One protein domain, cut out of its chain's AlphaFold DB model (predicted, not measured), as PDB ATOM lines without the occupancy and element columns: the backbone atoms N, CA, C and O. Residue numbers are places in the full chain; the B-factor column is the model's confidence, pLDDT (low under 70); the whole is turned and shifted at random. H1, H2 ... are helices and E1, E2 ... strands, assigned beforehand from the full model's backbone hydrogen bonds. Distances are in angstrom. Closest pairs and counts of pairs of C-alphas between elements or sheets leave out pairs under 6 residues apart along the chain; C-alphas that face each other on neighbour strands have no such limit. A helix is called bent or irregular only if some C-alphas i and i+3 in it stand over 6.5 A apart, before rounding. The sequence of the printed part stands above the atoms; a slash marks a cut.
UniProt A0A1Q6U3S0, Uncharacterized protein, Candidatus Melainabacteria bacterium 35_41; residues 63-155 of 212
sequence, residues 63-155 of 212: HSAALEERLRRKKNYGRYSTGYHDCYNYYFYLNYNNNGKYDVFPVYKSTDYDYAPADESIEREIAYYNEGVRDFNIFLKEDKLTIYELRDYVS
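AT A GLANCE: This is residues 63 to 155 of the 212 residues of an uncharacterized protein of Candidatus Melainabacteria bacterium 35_41 (UniProt A0A1Q6U3S0). A long, strongly twisted ribbon of three antiparallel strands, E1, E2 and E3, has one long helix, H1, running along it over E1 and E2. The hairpin of E1 and E2 makes a long arm whose tip, residues 77 to 82, sticks out free, while E2 bends by 72 degrees at residue 94, where it is paired with E3. The short strand E4 follows the helix. The printed part has 93 residues, with one named helix and four named strands in the order E1 E2 E3 H1 E4; the class is mixed, helices and strands, and the sheet's order is E1 - E2 - E3. The whole is loose, with a radius of gyration of the C-alphas of 16.8 A, and flat, spanning 59 by 35 by 17 A.

HOW THE PARTS SIT: E1, residues 63 to 77, E2, residues 82 to 98, and E3, residues 101 to 109, form a meander, each strand the antiparallel neighbour of the one before. E1 and E2 are a hairpin at 160 degrees, with N 68 and O 91 at 2.9 A and N 72 and O 87 at 2.7 A, within hydrogen-bond range. E2 and E3 are a hairpin at 124 degrees, with N 96 and O 103 at 3.0 A and N 105 and O 94 at 2.8 A. E1 and E3 are the edge strands. Residues 87 to 88 of E2 also pair antiparallel with residues 113 to 114. H1, residues 119 to 141, is on one face of the sheet, giving two layers, a helix layer and a sheet layer. Its height over the sheet is 9.7 A, and it runs along the strands, at 8 degrees to E1 on the local plane. The closest C-alphas of E1 and H1 are those of Ala 65 and Val 133, 5.3 A apart; those of E2 and H1 are Phe 92 and Tyr 129, 7.1 A apart. In H1, 16 of 19 O i to N i+4 pairs are within hydrogen-bond range. E4, residues 147 to 149, pairs with no named strand and is apart from E1, E2 and E3; its closest C-alpha pair with H1 is Tyr 148 and Phe 139, 6.8 A.

IN THESE COORDINATES: E1 is 41.1 A long from C-alpha 63 at (-40.651, 2.802, 88.497), E2 41.7 A and E3 22.6 A. H1 is 35.0 A long, from C-alpha 119 at (-39.526, -10.884, 119.167); it is neither bent nor irregular, but only just: C-alphas 119 and 122 are 6.5 A apart. E4 ends at C-alpha 149 at (-35.335, 11.011, 102.515).

THE WHOLE: The two C-alphas farthest apart, those of Tyr 80 and Lys 144, are 59.6 A apart. The printed part has no cut, and no link is long. Mean pLDDT of the printed part is 79.6; residues 76 to 83, 113 to 122 and 152 to 155 are under 70.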
ATOM      1  N   HIS A  63     -39.233   3.126  88.652       94.12
ATOM      2  CA  HIS A  63     -40.651   2.802  88.497       94.12
ATOM      3  C   HIS A  63     -41.376   2.668  89.832       94.12
ATOM      4  O   HIS A  63     -42.511   3.121  89.971       94.12
ATOM      5  N   SER A  64     -40.742   2.006  90.798       95.19
ATOM      6  CA  SER A  64     -41.336   1.721  92.101       95.19
ATOM      7  C   SER A  64     -40.274   1.364  93.133       95.19
ATOM      8  O   SER A  64     -39.166   0.959  92.792       95.19
ATOM      9  N   ALA A  65     -40.640   1.479  94.403       94.50
ATOM     10  CA  ALA A  65     -39.966   0.815  95.510       94.50
ATOM     11  C   ALA A  65     -40.678  -0.496  95.859       94.50
ATOM     12  O   ALA A  65     -41.907  -0.581  95.750       94.50
ATOM     13  N   ALA A  66     -39.918  -1.483  96.332       94.31
ATOM     14  CA  ALA A  66     -40.447  -2.734  96.864       94.31
ATOM     15  C   ALA A  66     -39.616  -3.239  98.052       94.31
ATOM     16  O   ALA A  66     -38.411  -2.989  98.134       94.31
ATOM     17  N   LEU A  67     -40.285  -3.964  98.950       91.06
ATOM     18  CA  LEU A  67     -39.668  -4.748 100.015       91.06
ATOM     19  C   LEU A  67     -39.849  -6.228  99.671       91.06
ATOM     20  O   LEU A  67     -40.974  -6.679  99.462       91.06
ATOM     21  N   GLU A  68     -38.754  -6.972  99.594       90.12
ATOM     22  CA  GLU A  68     -38.761  -8.402  99.291       90.12
ATOM     23  C   GLU A  68     -38.177  -9.189 100.456       90.12
ATOM     24  O   GLU A  68     -37.074  -8.899 100.920       90.12
ATOM     25  N   GLU A  69     -38.899 -10.212 100.899       86.69
ATOM     26  CA  GLU A  69     -38.381 -11.224 101.810       86.69
ATOM     27  C   GLU A  69     -37.637 -12.296 101.013       86.69
ATOM     28  O   GLU A  69     -38.163 -12.847 100.043       86.69
ATOM     29  N   ARG A  70     -36.410 -12.616 101.421       85.19
ATOM     30  CA  ARG A  70     -35.611 -13.676 100.813       85.19
ATOM     31  C   ARG A  70     -35.213 -14.714 101.846       85.19
ATOM     32  O   ARG A  70     -34.669 -14.405 102.902       85.19
ATOM     33  N   LEU A  71     -35.437 -15.971 101.483       83.31
ATOM     34  CA  LEU A  71     -34.942 -17.126 102.213       83.31
ATOM     35  C   LEU A  71     -33.503 -17.437 101.776       83.31
ATOM     36  O   LEU A  71     -33.210 -17.589 100.587       83.31
ATOM     37  N   ARG A  72     -32.603 -17.595 102.742       79.12
ATOM     38  CA  ARG A  72     -31.206 -17.973 102.543       79.12
ATOM     39  C   ARG A  72     -30.831 -19.123 103.469       79.12
ATOM     40  O   ARG A  72     -30.992 -19.039 104.675       79.12
ATOM     41  N   ARG A  73     -30.218 -20.170 102.917       78.12
ATOM     42  CA  ARG A  73     -29.637 -21.257 103.718       78.12
ATOM     43  C   ARG A  73     -28.241 -20.908 104.194       78.12
ATOM     44  O   ARG A  73     -27.337 -20.723 103.376       78.12
ATOM     45  N   LYS A  74     -28.047 -20.869 105.509       77.56
ATOM     46  CA  LYS A  74     -26.741 -20.650 106.129       77.56
ATOM     47  C   LYS A  74     -26.226 -21.954 106.717       77.56
ATOM     48  O   LYS A  74     -26.968 -22.777 107.248       77.56
ATOM     49  N   LYS A  75     -24.924 -22.181 106.561       74.19
ATOM     50  CA  LYS A  75     -24.263 -23.368 107.097       74.19
ATOM     51  C   LYS A  75     -23.862 -23.103 108.544       74.19
ATOM     52  O   LYS A  75     -23.175 -22.122 108.818       74.19
ATOM     53  N   ASN A  76     -24.261 -23.991 109.445       68.88
ATOM     54  CA  ASN A  76     -23.763 -24.017 110.812       68.88
ATOM     55  C   ASN A  76     -22.321 -24.521 110.825       68.88
ATOM     56  O   ASN A  76     -22.027 -25.609 110.321       68.88
ATOM     57  N   TYR A  77     -21.435 -23.732 111.429       59.12
ATOM     58  CA  TYR A  77     -20.063 -24.121 111.734       59.12
ATOM     59  C   TYR A  77     -19.916 -24.238 113.253       59.12
ATOM     60  O   TYR A  77     -19.461 -23.314 113.919       59.12
ATOM     61  N   GLY A  78     -20.353 -25.371 113.809       57.22
ATOM     62  CA  GLY A  78     -20.188 -25.703 115.222       57.22
ATOM     63  C   GLY A  78     -19.306 -26.935 115.416       57.22
ATOM     64  O   GLY A  78     -19.262 -27.819 114.564       57.22
ATOM     65  N   ARG A  79     -18.636 -27.031 116.572       52.31
ATOM     66  CA  ARG A  79     -17.735 -28.152 116.920       52.31
ATOM     67  C   ARG A  79     -18.437 -29.526 116.957       52.31
ATOM     68  O   ARG A  79     -17.762 -30.537 116.816       52.31
ATOM     69  N   TYR A  80     -19.767 -29.552 117.117       57.22
ATOM     70  CA  TYR A  80     -20.587 -30.771 117.241       57.22
ATOM     71  C   TYR A  80     -21.827 -30.801 116.327       57.22
ATOM     72  O   TYR A  80     -22.617 -31.736 116.397       57.22
ATOM     73  N   SER A  81     -22.024 -29.786 115.481       55.88
ATOM     74  CA  SER A  81     -23.179 -29.686 114.583       55.88
ATOM     75  C   SER A  81     -22.733 -29.105 113.247       55.88
ATOM     76  O   SER A  81     -22.353 -27.936 113.152       55.88
ATOM     77  N   THR A  82     -22.761 -29.948 112.216       62.50
ATOM     78  CA  THR A  82     -22.649 -29.542 110.816       62.50
ATOM     79  C   THR A  82     -24.012 -29.723 110.172       62.50
ATOM     80  O   THR A  82     -24.472 -30.847 109.987       62.50
ATOM     81  N   GLY A  83     -24.660 -28.619 109.826       68.94
ATOM     82  CA  GLY A  83     -25.977 -28.624 109.199       68.94
ATOM     83  C   GLY A  83     -26.243 -27.307 108.488       68.94
ATOM     84  O   GLY A  83     -25.460 -26.365 108.609       68.94
ATOM     85  N   TYR A  84     -27.337 -27.242 107.743       74.81
ATOM     86  CA  TYR A  84     -27.853 -25.987 107.205       74.81
ATOM     87  C   TYR A  84     -29.086 -25.592 108.008       74.81
ATOM     88  O   TYR A  84     -29.853 -26.462 108.413       74.81
ATOM     89  N   HIS A  85     -29.261 -24.299 108.233       74.38
ATOM     90  CA  HIS A  85     -30.505 -23.730 108.732       74.38
ATOM     91  C   HIS A  85     -31.001 -22.679 107.742       74.38
ATOM     92  O   HIS A  85     -30.225 -22.097 106.976       74.38
ATOM     93  N   ASP A  86     -32.315 -22.516 107.730       78.00
ATOM     94  CA  ASP A  86     -33.022 -21.537 106.925       78.00
ATOM     95  C   ASP A  86     -33.018 -20.197 107.679       78.00
ATOM     96  O   ASP A  86     -33.434 -20.125 108.837       78.00
ATOM     97  N   CYS A  87     -32.521 -19.149 107.023       78.31
ATOM     98  CA  CYS A  87     -32.506 -17.777 107.516       78.31
ATOM     99  C   CYS A  87     -33.304 -16.888 106.566       78.31
ATOM    100  O   CYS A  87     -33.295 -17.116 105.356       78.31
ATOM    101  N   TYR A  88     -33.914 -15.828 107.076       77.50
ATOM    102  CA  TYR A  88     -34.626 -14.849 106.255       77.50
ATOM    103  C   TYR A  88     -33.917 -13.501 106.296       77.50
ATOM    104  O   TYR A  88     -33.270 -13.163 107.285       77.50
ATOM    105  N   ASN A  89     -34.021 -12.727 105.223       78.94
ATOM    106  CA  ASN A  89     -33.632 -11.322 105.200       78.94
ATOM    107  C   ASN A  89     -34.577 -10.516 104.304       78.94
ATOM    108  O   ASN A  89     -35.175 -11.038 103.366       78.94
ATOM    109  N   TYR A  90     -34.698  -9.227 104.597       82.44
ATOM    110  CA  TYR A  90     -35.516  -8.295 103.840       82.44
ATOM    111  C   TYR A  90     -34.632  -7.366 103.021       82.44
ATOM    112  O   TYR A  90     -33.620  -6.847 103.497       82.44
ATOM    113  N   TYR A  91     -35.036  -7.150 101.777       86.19
ATOM    114  CA  TYR A  91     -34.380  -6.266 100.830       86.19
ATOM    115  C   TYR A  91     -35.342  -5.154 100.439       86.19
ATOM    116  O   TYR A  91     -36.343  -5.408  99.773       86.19
ATOM    117  N   PHE A  92     -35.016  -3.923 100.816       88.81
ATOM    118  CA  PHE A  92     -35.661  -2.743 100.255       88.81
ATOM    119  C   PHE A  92     -34.835  -2.279  99.053       88.81
ATOM    120  O   PHE A  92     -33.646  -1.973  99.176       88.81
ATOM    121  N   TYR A  93     -35.458  -2.232  97.880       92.19
ATOM    122  CA  TYR A  93     -34.842  -1.758  96.647       92.19
ATOM    123  C   TYR A  93     -35.791  -0.902  95.812       92.19
ATOM    124  O   TYR A  93     -37.010  -0.894  96.002       92.19
ATOM    125  N   LEU A  94     -35.204  -0.201  94.843       94.44
ATOM    126  CA  LEU A  94     -35.928   0.460  93.769       94.44
ATOM    127  C   LEU A  94     -35.860  -0.387  92.508       94.44
ATOM    128  O   LEU A  94     -34.792  -0.850  92.115       94.44
ATOM    129  N   ASN A  95     -36.989  -0.522  91.842       95.69
ATOM    130  CA  ASN A  95     -37.072  -1.064  90.504       95.69
ATOM    131  C   ASN A  95     -36.847   0.054  89.496       95.69
ATOM    132  O   ASN A  95     -37.557   1.063  89.538       95.69
ATOM    133  N   TYR A  96     -35.896  -0.119  88.584       95.62
ATOM    134  CA  TYR A  96     -35.575   0.903  87.595       95.62
ATOM    135  C   TYR A  96     -35.276   0.311  86.215       95.62
ATOM    136  O   TYR A  96     -34.934  -0.864  86.070       95.62
ATOM    137  N   ASN A  97     -35.435   1.140  85.186       94.25
ATOM    138  CA  ASN A  97     -35.094   0.807  83.814       94.25
ATOM    139  C   ASN A  97     -33.627   1.138  83.530       94.25
ATOM    140  O   ASN A  97     -33.243   2.301  83.407       94.25
ATOM    141  N   ASN A  98     -32.823   0.101  83.353       90.50
ATOM    142  CA  ASN A  98     -31.449   0.195  82.906       90.50
ATOM    143  C   ASN A  98     -31.378  -0.063  81.392       90.50
ATOM    144  O   ASN A  98     -31.228  -1.203  80.950       90.50
ATOM    145  N   ASN A  99     -31.516   0.994  80.588       89.38
ATOM    146  CA  ASN A  99     -31.376   0.946  79.124       89.38
ATOM    147  C   ASN A  99     -32.235  -0.137  78.432       89.38
ATOM    148  O   ASN A  99     -31.771  -0.854  77.548       89.38
ATOM    149  N   GLY A 100     -33.499  -0.261  78.836       87.06
ATOM    150  CA  GLY A 100     -34.463  -1.233  78.312       87.06
ATOM    151  C   GLY A 100     -34.551  -2.534  79.114       87.06
ATOM    152  O   GLY A 100     -35.399  -3.371  78.804       87.06
ATOM    153  N   LYS A 101     -33.717  -2.714  80.146       91.31
ATOM    154  CA  LYS A 101     -33.742  -3.878  81.039       91.31
ATOM    155  C   LYS A 101     -34.238  -3.482  82.428       91.31
ATOM    156  O   LYS A 101     -33.796  -2.486  82.987       91.31
ATOM    157  N   TYR A 102     -35.123  -4.291  83.000       89.62
ATOM    158  CA  TYR A 102     -35.555  -4.129  84.386       89.62
ATOM    159  C   TYR A 102     -34.441  -4.567  85.342       89.62
ATOM    160  O   TYR A 102     -33.932  -5.686  85.224       89.62
ATOM    161  N   ASP A 103     -34.051  -3.684  86.254       92.69
ATOM    162  CA  ASP A 103     -32.957  -3.896  87.199       92.69
ATOM    163  C   ASP A 103     -33.322  -3.330  88.584       92.69
ATOM    164  O   ASP A 103     -34.328  -2.628  88.740       92.69
ATOM    165  N   VAL A 104     -32.526  -3.664  89.603       92.06
ATOM    166  CA  VAL A 104     -32.786  -3.287  91.000       92.06
ATOM    167  C   VAL A 104     -31.658  -2.445  91.586       92.06
ATOM    168  O   VAL A 104     -30.477  -2.761  91.452       92.06
ATOM    169  N   PHE A 105     -32.026  -1.365  92.269       90.44
ATOM    170  CA  PHE A 105     -31.116  -0.521  93.034       90.44
ATOM    171  C   PHE A 105     -31.301  -0.804  94.531       90.44
ATOM    172  O   PHE A 105     -32.366  -0.485  95.068       90.44
ATOM    173  N   PRO A 106     -30.323  -1.421  95.217       87.19
ATOM    174  CA  PRO A 106     -30.463  -1.774  96.625       87.19
ATOM    175  C   PRO A 106     -30.429  -0.519  97.504       87.19
ATOM    176  O   PRO A 106     -29.480   0.261  97.444       87.19
ATOM    177  N   VAL A 107     -31.454  -0.345  98.338       85.88
ATOM    178  CA  VAL A 107     -31.545   0.754  99.311       85.88
ATOM    179  C   VAL A 107     -31.142   0.270 100.697       85.88
ATOM    180  O   VAL A 107     -30.294   0.879 101.339       85.88
ATOM    181  N   TYR A 108     -31.714  -0.847 101.141       80.44
ATOM    182  CA  TYR A 108     -31.418  -1.454 102.433       80.44
ATOM    183  C   TYR A 108     -31.466  -2.980 102.345       80.44
ATOM    184  O   TYR A 108     -32.236  -3.554 101.571       80.44
ATOM    185  N   LYS A 109     -30.649  -3.633 103.173       77.56
ATOM    186  CA  LYS A 109     -30.694  -5.072 103.399       77.56
ATOM    187  C   LYS A 109     -30.628  -5.344 104.898       77.56
ATOM    188  O   LYS A 109     -29.667  -4.937 105.545       77.56
ATOM    189  N   SER A 110     -31.589  -6.101 105.414       74.00
ATOM    190  CA  SER A 110     -31.559  -6.545 106.803       74.00
ATOM    191  C   SER A 110     -30.469  -7.587 107.070       74.00
ATOM    192  O   SER A 110     -29.958  -8.255 106.161       74.00
ATOM    193  N   THR A 111     -30.133  -7.763 108.346       70.75
ATOM    194  CA  THR A 111     -29.351  -8.918 108.798       70.75
ATOM    195  C   THR A 111     -30.104 -10.225 108.542       70.75
ATOM    196  O   THR A 111     -31.329 -10.228 108.420       70.75
ATOM    197  N   ASP A 112     -29.367 -11.334 108.447       72.44
ATOM    198  CA  ASP A 112     -29.963 -12.671 108.362       72.44
ATOM    199  C   ASP A 112     -30.596 -13.024 109.732       72.44
ATOM    200  O   ASP A 112     -29.910 -12.939 110.753       72.44
ATOM    201  N   TYR A 113     -31.877 -13.411 109.752       68.50
ATOM    202  CA  TYR A 113     -32.614 -13.848 110.948       68.50
ATOM    203  C   TYR A 113     -32.784 -15.372 110.954       68.50
ATOM    204  O   TYR A 113     -33.213 -15.944 109.948       68.50
ATOM    205  N   ASP A 114     -32.468 -16.027 112.073       64.44
ATOM    206  CA  ASP A 114     -32.529 -17.488 112.216       64.44
ATOM    207  C   ASP A 114     -33.913 -17.948 112.716       64.44
ATOM    208  O   ASP A 114     -34.321 -17.563 113.808       64.44
ATOM    209  N   TYR A 115     -34.590 -18.827 111.954       52.94
ATOM    210  CA  TYR A 115     -35.939 -19.366 112.242       52.94
ATOM    211  C   TYR A 115     -37.039 -18.290 112.464       52.94
ATOM    212  O   TYR A 115     -36.760 -17.099 112.466       52.94
ATOM    213  N   ALA A 116     -38.321 -18.701 112.498       48.09
ATOM    214  CA  ALA A 116     -39.516 -17.829 112.521       48.09
ATOM    215  C   ALA A 116     -39.347 -16.569 113.406       48.09
ATOM    216  O   ALA A 116     -38.743 -16.685 114.472       48.09
ATOM    217  N   PRO A 117     -39.861 -15.394 112.978       44.81
ATOM    218  CA  PRO A 117     -39.389 -14.087 113.436       44.81
ATOM    219  C   PRO A 117     -39.310 -13.995 114.964       44.81
ATOM    220  O   PRO A 117     -40.310 -14.150 115.662       44.81
ATOM    221  N   ALA A 118     -38.098 -13.766 115.472       40.34
ATOM    222  CA  ALA A 118     -37.833 -13.534 116.885       40.34
ATOM    223  C   ALA A 118     -38.274 -12.118 117.307       40.34
ATOM    224  O   ALA A 118     -37.812 -11.146 116.718       40.34
ATOM    225  N   ASP A 119     -39.103 -12.045 118.358       48.88
ATOM    226  CA  ASP A 119     -39.526 -10.884 119.167       48.88
ATOM    227  C   ASP A 119     -40.025  -9.604 118.450       48.88
ATOM    228  O   ASP A 119     -39.640  -9.257 117.337       48.88
ATOM    229  N   GLU A 120     -40.868  -8.827 119.150       51.75
ATOM    230  CA  GLU A 120     -41.563  -7.592 118.705       51.75
ATOM    231  C   GLU A 120     -40.698  -6.526 117.980       51.75
ATOM    232  O   GLU A 120     -41.199  -5.491 117.529       51.75
ATOM    233  N   SER A 121     -39.376  -6.676 117.957       64.00
ATOM    234  CA  SER A 121     -38.445  -5.759 117.301       64.00
ATOM    235  C   SER A 121     -38.408  -5.924 115.775       64.00
ATOM    236  O   SER A 121     -38.370  -4.909 115.076       64.00
ATOM    237  N   ILE A 122     -38.519  -7.153 115.251       69.25
ATOM    238  CA  ILE A 122     -38.459  -7.430 113.803       69.25
ATOM    239  C   ILE A 122     -39.715  -6.915 113.100       69.25
ATOM    240  O   ILE A 122     -39.626  -6.254 112.069       69.25
ATOM    241  N   GLU A 123     -40.895  -7.143 113.678       74.62
ATOM    242  CA  GLU A 123     -42.154  -6.637 113.113       74.62
ATOM    243  C   GLU A 123     -42.141  -5.108 112.982       74.62
ATOM    244  O   GLU A 123     -42.626  -4.559 111.992       74.62
ATOM    245  N   ARG A 124     -41.520  -4.411 113.943       75.81
ATOM    246  CA  ARG A 124     -41.329  -2.954 113.894       75.81
ATOM    247  C   ARG A 124     -40.364  -2.527 112.793       75.81
ATOM    248  O   ARG A 124     -40.602  -1.505 112.157       75.81
ATOM    249  N   GLU A 125     -39.295  -3.283 112.566       75.94
ATOM    250  CA  GLU A 125     -38.368  -3.057 111.454       75.94
ATOM    251  C   GLU A 125     -39.059  -3.237 110.094       75.94
ATOM    252  O   GLU A 125     -38.992  -2.360 109.231       75.94
ATOM    253  N   ILE A 126     -39.801  -4.331 109.923       80.50
ATOM    254  CA  ILE A 126     -40.562  -4.615 108.702       80.50
ATOM    255  C   ILE A 126     -41.623  -3.536 108.463       80.50
ATOM    256  O   ILE A 126     -41.757  -3.037 107.346       80.50
ATOM    257  N   ALA A 127     -42.371  -3.151 109.501       83.06
ATOM    258  CA  ALA A 127     -43.372  -2.091 109.410       83.06
ATOM    259  C   ALA A 127     -42.740  -0.758 108.985       83.06
ATOM    260  O   ALA A 127     -43.275  -0.087 108.103       83.06
ATOM    261  N   TYR A 128     -41.577  -0.422 109.547       83.81
ATOM    262  CA  TYR A 128     -40.812   0.767 109.185       83.81
ATOM    263  C   TYR A 128     -40.429   0.780 107.694       83.81
ATOM    264  O   TYR A 128     -40.676   1.767 106.999       83.81
ATOM    265  N   TYR A 129     -39.883  -0.319 107.163       85.81
ATOM    266  CA  TYR A 129     -39.506  -0.373 105.746       85.81
ATOM    267  C   TYR A 129     -40.710  -0.455 104.804       85.81
ATOM    268  O   TYR A 129     -40.669   0.130 103.722       85.81
ATOM    269  N   ASN A 130     -41.803  -1.109 105.206       89.81
ATOM    270  CA  ASN A 130     -43.056  -1.089 104.446       89.81
ATOM    271  C   ASN A 130     -43.644   0.326 104.348       89.81
ATOM    272  O   ASN A 130     -44.104   0.727 103.277       89.81
ATOM    273  N   GLU A 131     -43.604   1.094 105.439       90.06
ATOM    274  CA  GLU A 131     -43.963   2.514 105.431       90.06
ATOM    275  C   GLU A 131     -43.039   3.310 104.500       90.06
ATOM    276  O   GLU A 131     -43.532   4.030 103.632       90.06
ATOM    277  N   GLY A 132     -41.724   3.086 104.571       89.31
ATOM    278  CA  GLY A 132     -40.757   3.681 103.645       89.31
ATOM    279  C   GLY A 132     -41.082   3.409 102.168       89.31
ATOM    280  O   GLY A 132     -41.129   4.341 101.364       89.31
ATOM    281  N   VAL A 133     -41.384   2.156 101.808       92.88
ATOM    282  CA  VAL A 133     -41.782   1.761 100.443       92.88
ATOM    283  C   VAL A 133     -43.068   2.458 100.005       92.88
ATOM    284  O   VAL A 133     -43.152   2.956  98.876       92.88
ATOM    285  N   ARG A 134     -44.083   2.500 100.875       94.00
ATOM    286  CA  ARG A 134     -45.354   3.178 100.590       94.00
ATOM    287  C   ARG A 134     -45.119   4.660 100.315       94.00
ATOM    288  O   ARG A 134     -45.561   5.165  99.284       94.00
ATOM    289  N   ASP A 135     -44.396   5.329 101.202       93.25
ATOM    290  CA  ASP A 135     -44.161   6.768 101.137       93.25
ATOM    291  C   ASP A 135     -43.289   7.137  99.925       93.25
ATOM    292  O   ASP A 135     -43.558   8.128  99.244       93.25
ATOM    293  N   PHE A 136     -42.309   6.299  99.570       94.44
ATOM    294  CA  PHE A 136     -41.524   6.492  98.350       94.44
ATOM    295  C   PHE A 136     -42.378   6.369  97.082       94.44
ATOM    296  O   PHE A 136     -42.278   7.183  96.165       94.44
ATOM    297  N   ASN A 137     -43.261   5.370  97.023       95.31
ATOM    298  CA  ASN A 137     -44.167   5.200  95.888       95.31
ATOM    299  C   ASN A 137     -45.183   6.354  95.769       95.31
ATOM    300  O   ASN A 137     -45.618   6.665  94.659       95.31
ATOM    301  N   ILE A 138     -45.546   7.009  96.879       94.56
ATOM    302  CA  ILE A 138     -46.318   8.264  96.869       94.56
ATOM    303  C   ILE A 138     -45.463   9.402  96.302       94.56
ATOM    304  O   ILE A 138     -45.903  10.084  95.377       94.56
ATOM    305  N   PHE A 139     -44.221   9.558  96.772       95.19
ATOM    306  CA  PHE A 139     -43.272  10.549  96.252       95.19
ATOM    307  C   PHE A 139     -43.095  10.462  94.728       95.19
ATOM    308  O   PHE A 139     -43.102  11.489  94.046       95.19
ATOM    309  N   LEU A 140     -43.001   9.252  94.165       94.00
ATOM    310  CA  LEU A 140     -42.913   9.069  92.712       94.00
ATOM    311  C   LEU A 140     -44.133   9.629  91.966       94.00
ATOM    312  O   LEU A 140     -43.975  10.178  90.879       94.00
ATOM    313  N   LYS A 141     -45.332   9.526  92.550       93.50
ATOM    314  CA  LYS A 141     -46.600   9.940  91.927       93.50
ATOM    315  C   LYS A 141     -46.945  11.412  92.153       93.50
ATOM    316  O   LYS A 141     -47.639  11.998  91.331       93.50
ATOM    317  N   GLU A 142     -46.509  12.004  93.262       92.31
ATOM    318  CA  GLU A 142     -46.887  13.370  93.632       92.31
ATOM    319  C   GLU A 142     -45.858  14.413  93.192       92.31
ATOM    320  O   GLU A 142     -44.781  14.537  93.774       92.31
ATOM    321  N   ASP A 143     -46.200  15.247  92.212       83.81
ATOM    322  CA  ASP A 143     -45.296  16.277  91.669       83.81
ATOM    323  C   ASP A 143     -44.892  17.364  92.674       83.81
ATOM    324  O   ASP A 143     -43.839  17.983  92.530       83.81
ATOM    325  N   LYS A 144     -45.699  17.579  93.720       88.44
ATOM    326  CA  LYS A 144     -45.419  18.570  94.771       88.44
ATOM    327  C   LYS A 144     -44.274  18.152  95.696       88.44
ATOM    328  O   LYS A 144     -43.641  19.016  96.298       88.44
ATOM    329  N   LEU A 145     -44.011  16.851  95.823       86.31
ATOM    330  CA  LEU A 145     -42.927  16.329  96.649       86.31
ATOM    331  C   LEU A 145     -41.635  16.319  95.829       86.31
ATOM    332  O   LEU A 145     -41.465  15.518  94.913       86.31
ATOM    333  N   THR A 146     -40.715  17.229  96.145       90.88
ATOM    334  CA  THR A 146     -39.478  17.423  95.370       90.88
ATOM    335  C   THR A 146     -38.288  16.638  95.907       90.88
ATOM    336  O   THR A 146     -37.340  16.389  95.159       90.88
ATOM    337  N   ILE A 147     -38.322  16.262  97.188       92.75
ATOM    338  CA  ILE A 147     -37.263  15.536  97.891       92.75
ATOM    339  C   ILE A 147     -37.898  14.410  98.707       92.75
ATOM    340  O   ILE A 147     -38.943  14.609  99.325       92.75
ATOM    341  N   TYR A 148     -37.245  13.252  98.716       91.69
ATOM    342  CA  TYR A 148     -37.543  12.147  99.614       91.69
ATOM    343  C   TYR A 148     -36.274  11.724 100.345       91.69
ATOM    344  O   TYR A 148     -35.234  11.532  99.716       91.69
ATOM    345  N   GLU A 149     -36.387  11.538 101.653       89.88
ATOM    346  CA  GLU A 149     -35.335  11.011 102.515       89.88
ATOM    347  C   GLU A 149     -35.919   9.880 103.351       89.88
ATOM    348  O   GLU A 149     -36.950  10.054 104.012       89.88
ATOM    349  N   LEU A 150     -35.272   8.714 103.316       85.75
ATOM    350  CA  LEU A 150     -35.608   7.645 104.246       85.75
ATOM    351  C   LEU A 150     -35.105   8.063 105.624       85.75
ATOM    352  O   LEU A 150     -33.947   8.452 105.769       85.75
ATOM    353  N   ARG A 151     -35.976   8.005 106.633       71.62
ATOM    354  CA  ARG A 151     -35.590   8.368 107.999       71.62
ATOM    355  C   ARG A 151     -34.501   7.404 108.508       71.62
ATOM    356  O   ARG A 151     -34.367   6.273 108.037       71.62
ATOM    357  N   ASP A 152     -33.724   7.840 109.492       65.88
ATOM    358  CA  ASP A 152     -32.826   6.925 110.195       65.88
ATOM    359  C   ASP A 152     -33.652   5.881 110.955       65.88
ATOM    360  O   ASP A 152     -34.488   6.220 111.802       65.88
ATOM    361  N   TYR A 153     -33.401   4.598 110.688       60.22
ATOM    362  CA  TYR A 153     -33.987   3.526 111.482       60.22
ATOM    363  C   TYR A 153     -33.272   3.442 112.838       60.22
ATOM    364  O   TYR A 153     -32.176   2.895 112.968       60.22
ATOM    365  N   VAL A 154     -33.889   4.006 113.880       55.66
ATOM    366  CA  VAL A 154     -33.371   3.922 115.251       55.66
ATOM    367  C   VAL A 154     -33.897   2.647 115.912       55.66
ATOM    368  O   VAL A 154     -34.939   2.649 116.570       55.66
ATOM    369  N   SER A 155     -33.158   1.548 115.764       52.00
ATOM    370  CA  SER A 155     -33.368   0.348 116.580       52.00
ATOM    371  C   SER A 155     -33.138   0.689 118.062       52.00
ATOM    372  O   SER A 155     -32.052   1.136 118.444       52.00
TER     373      SER A 155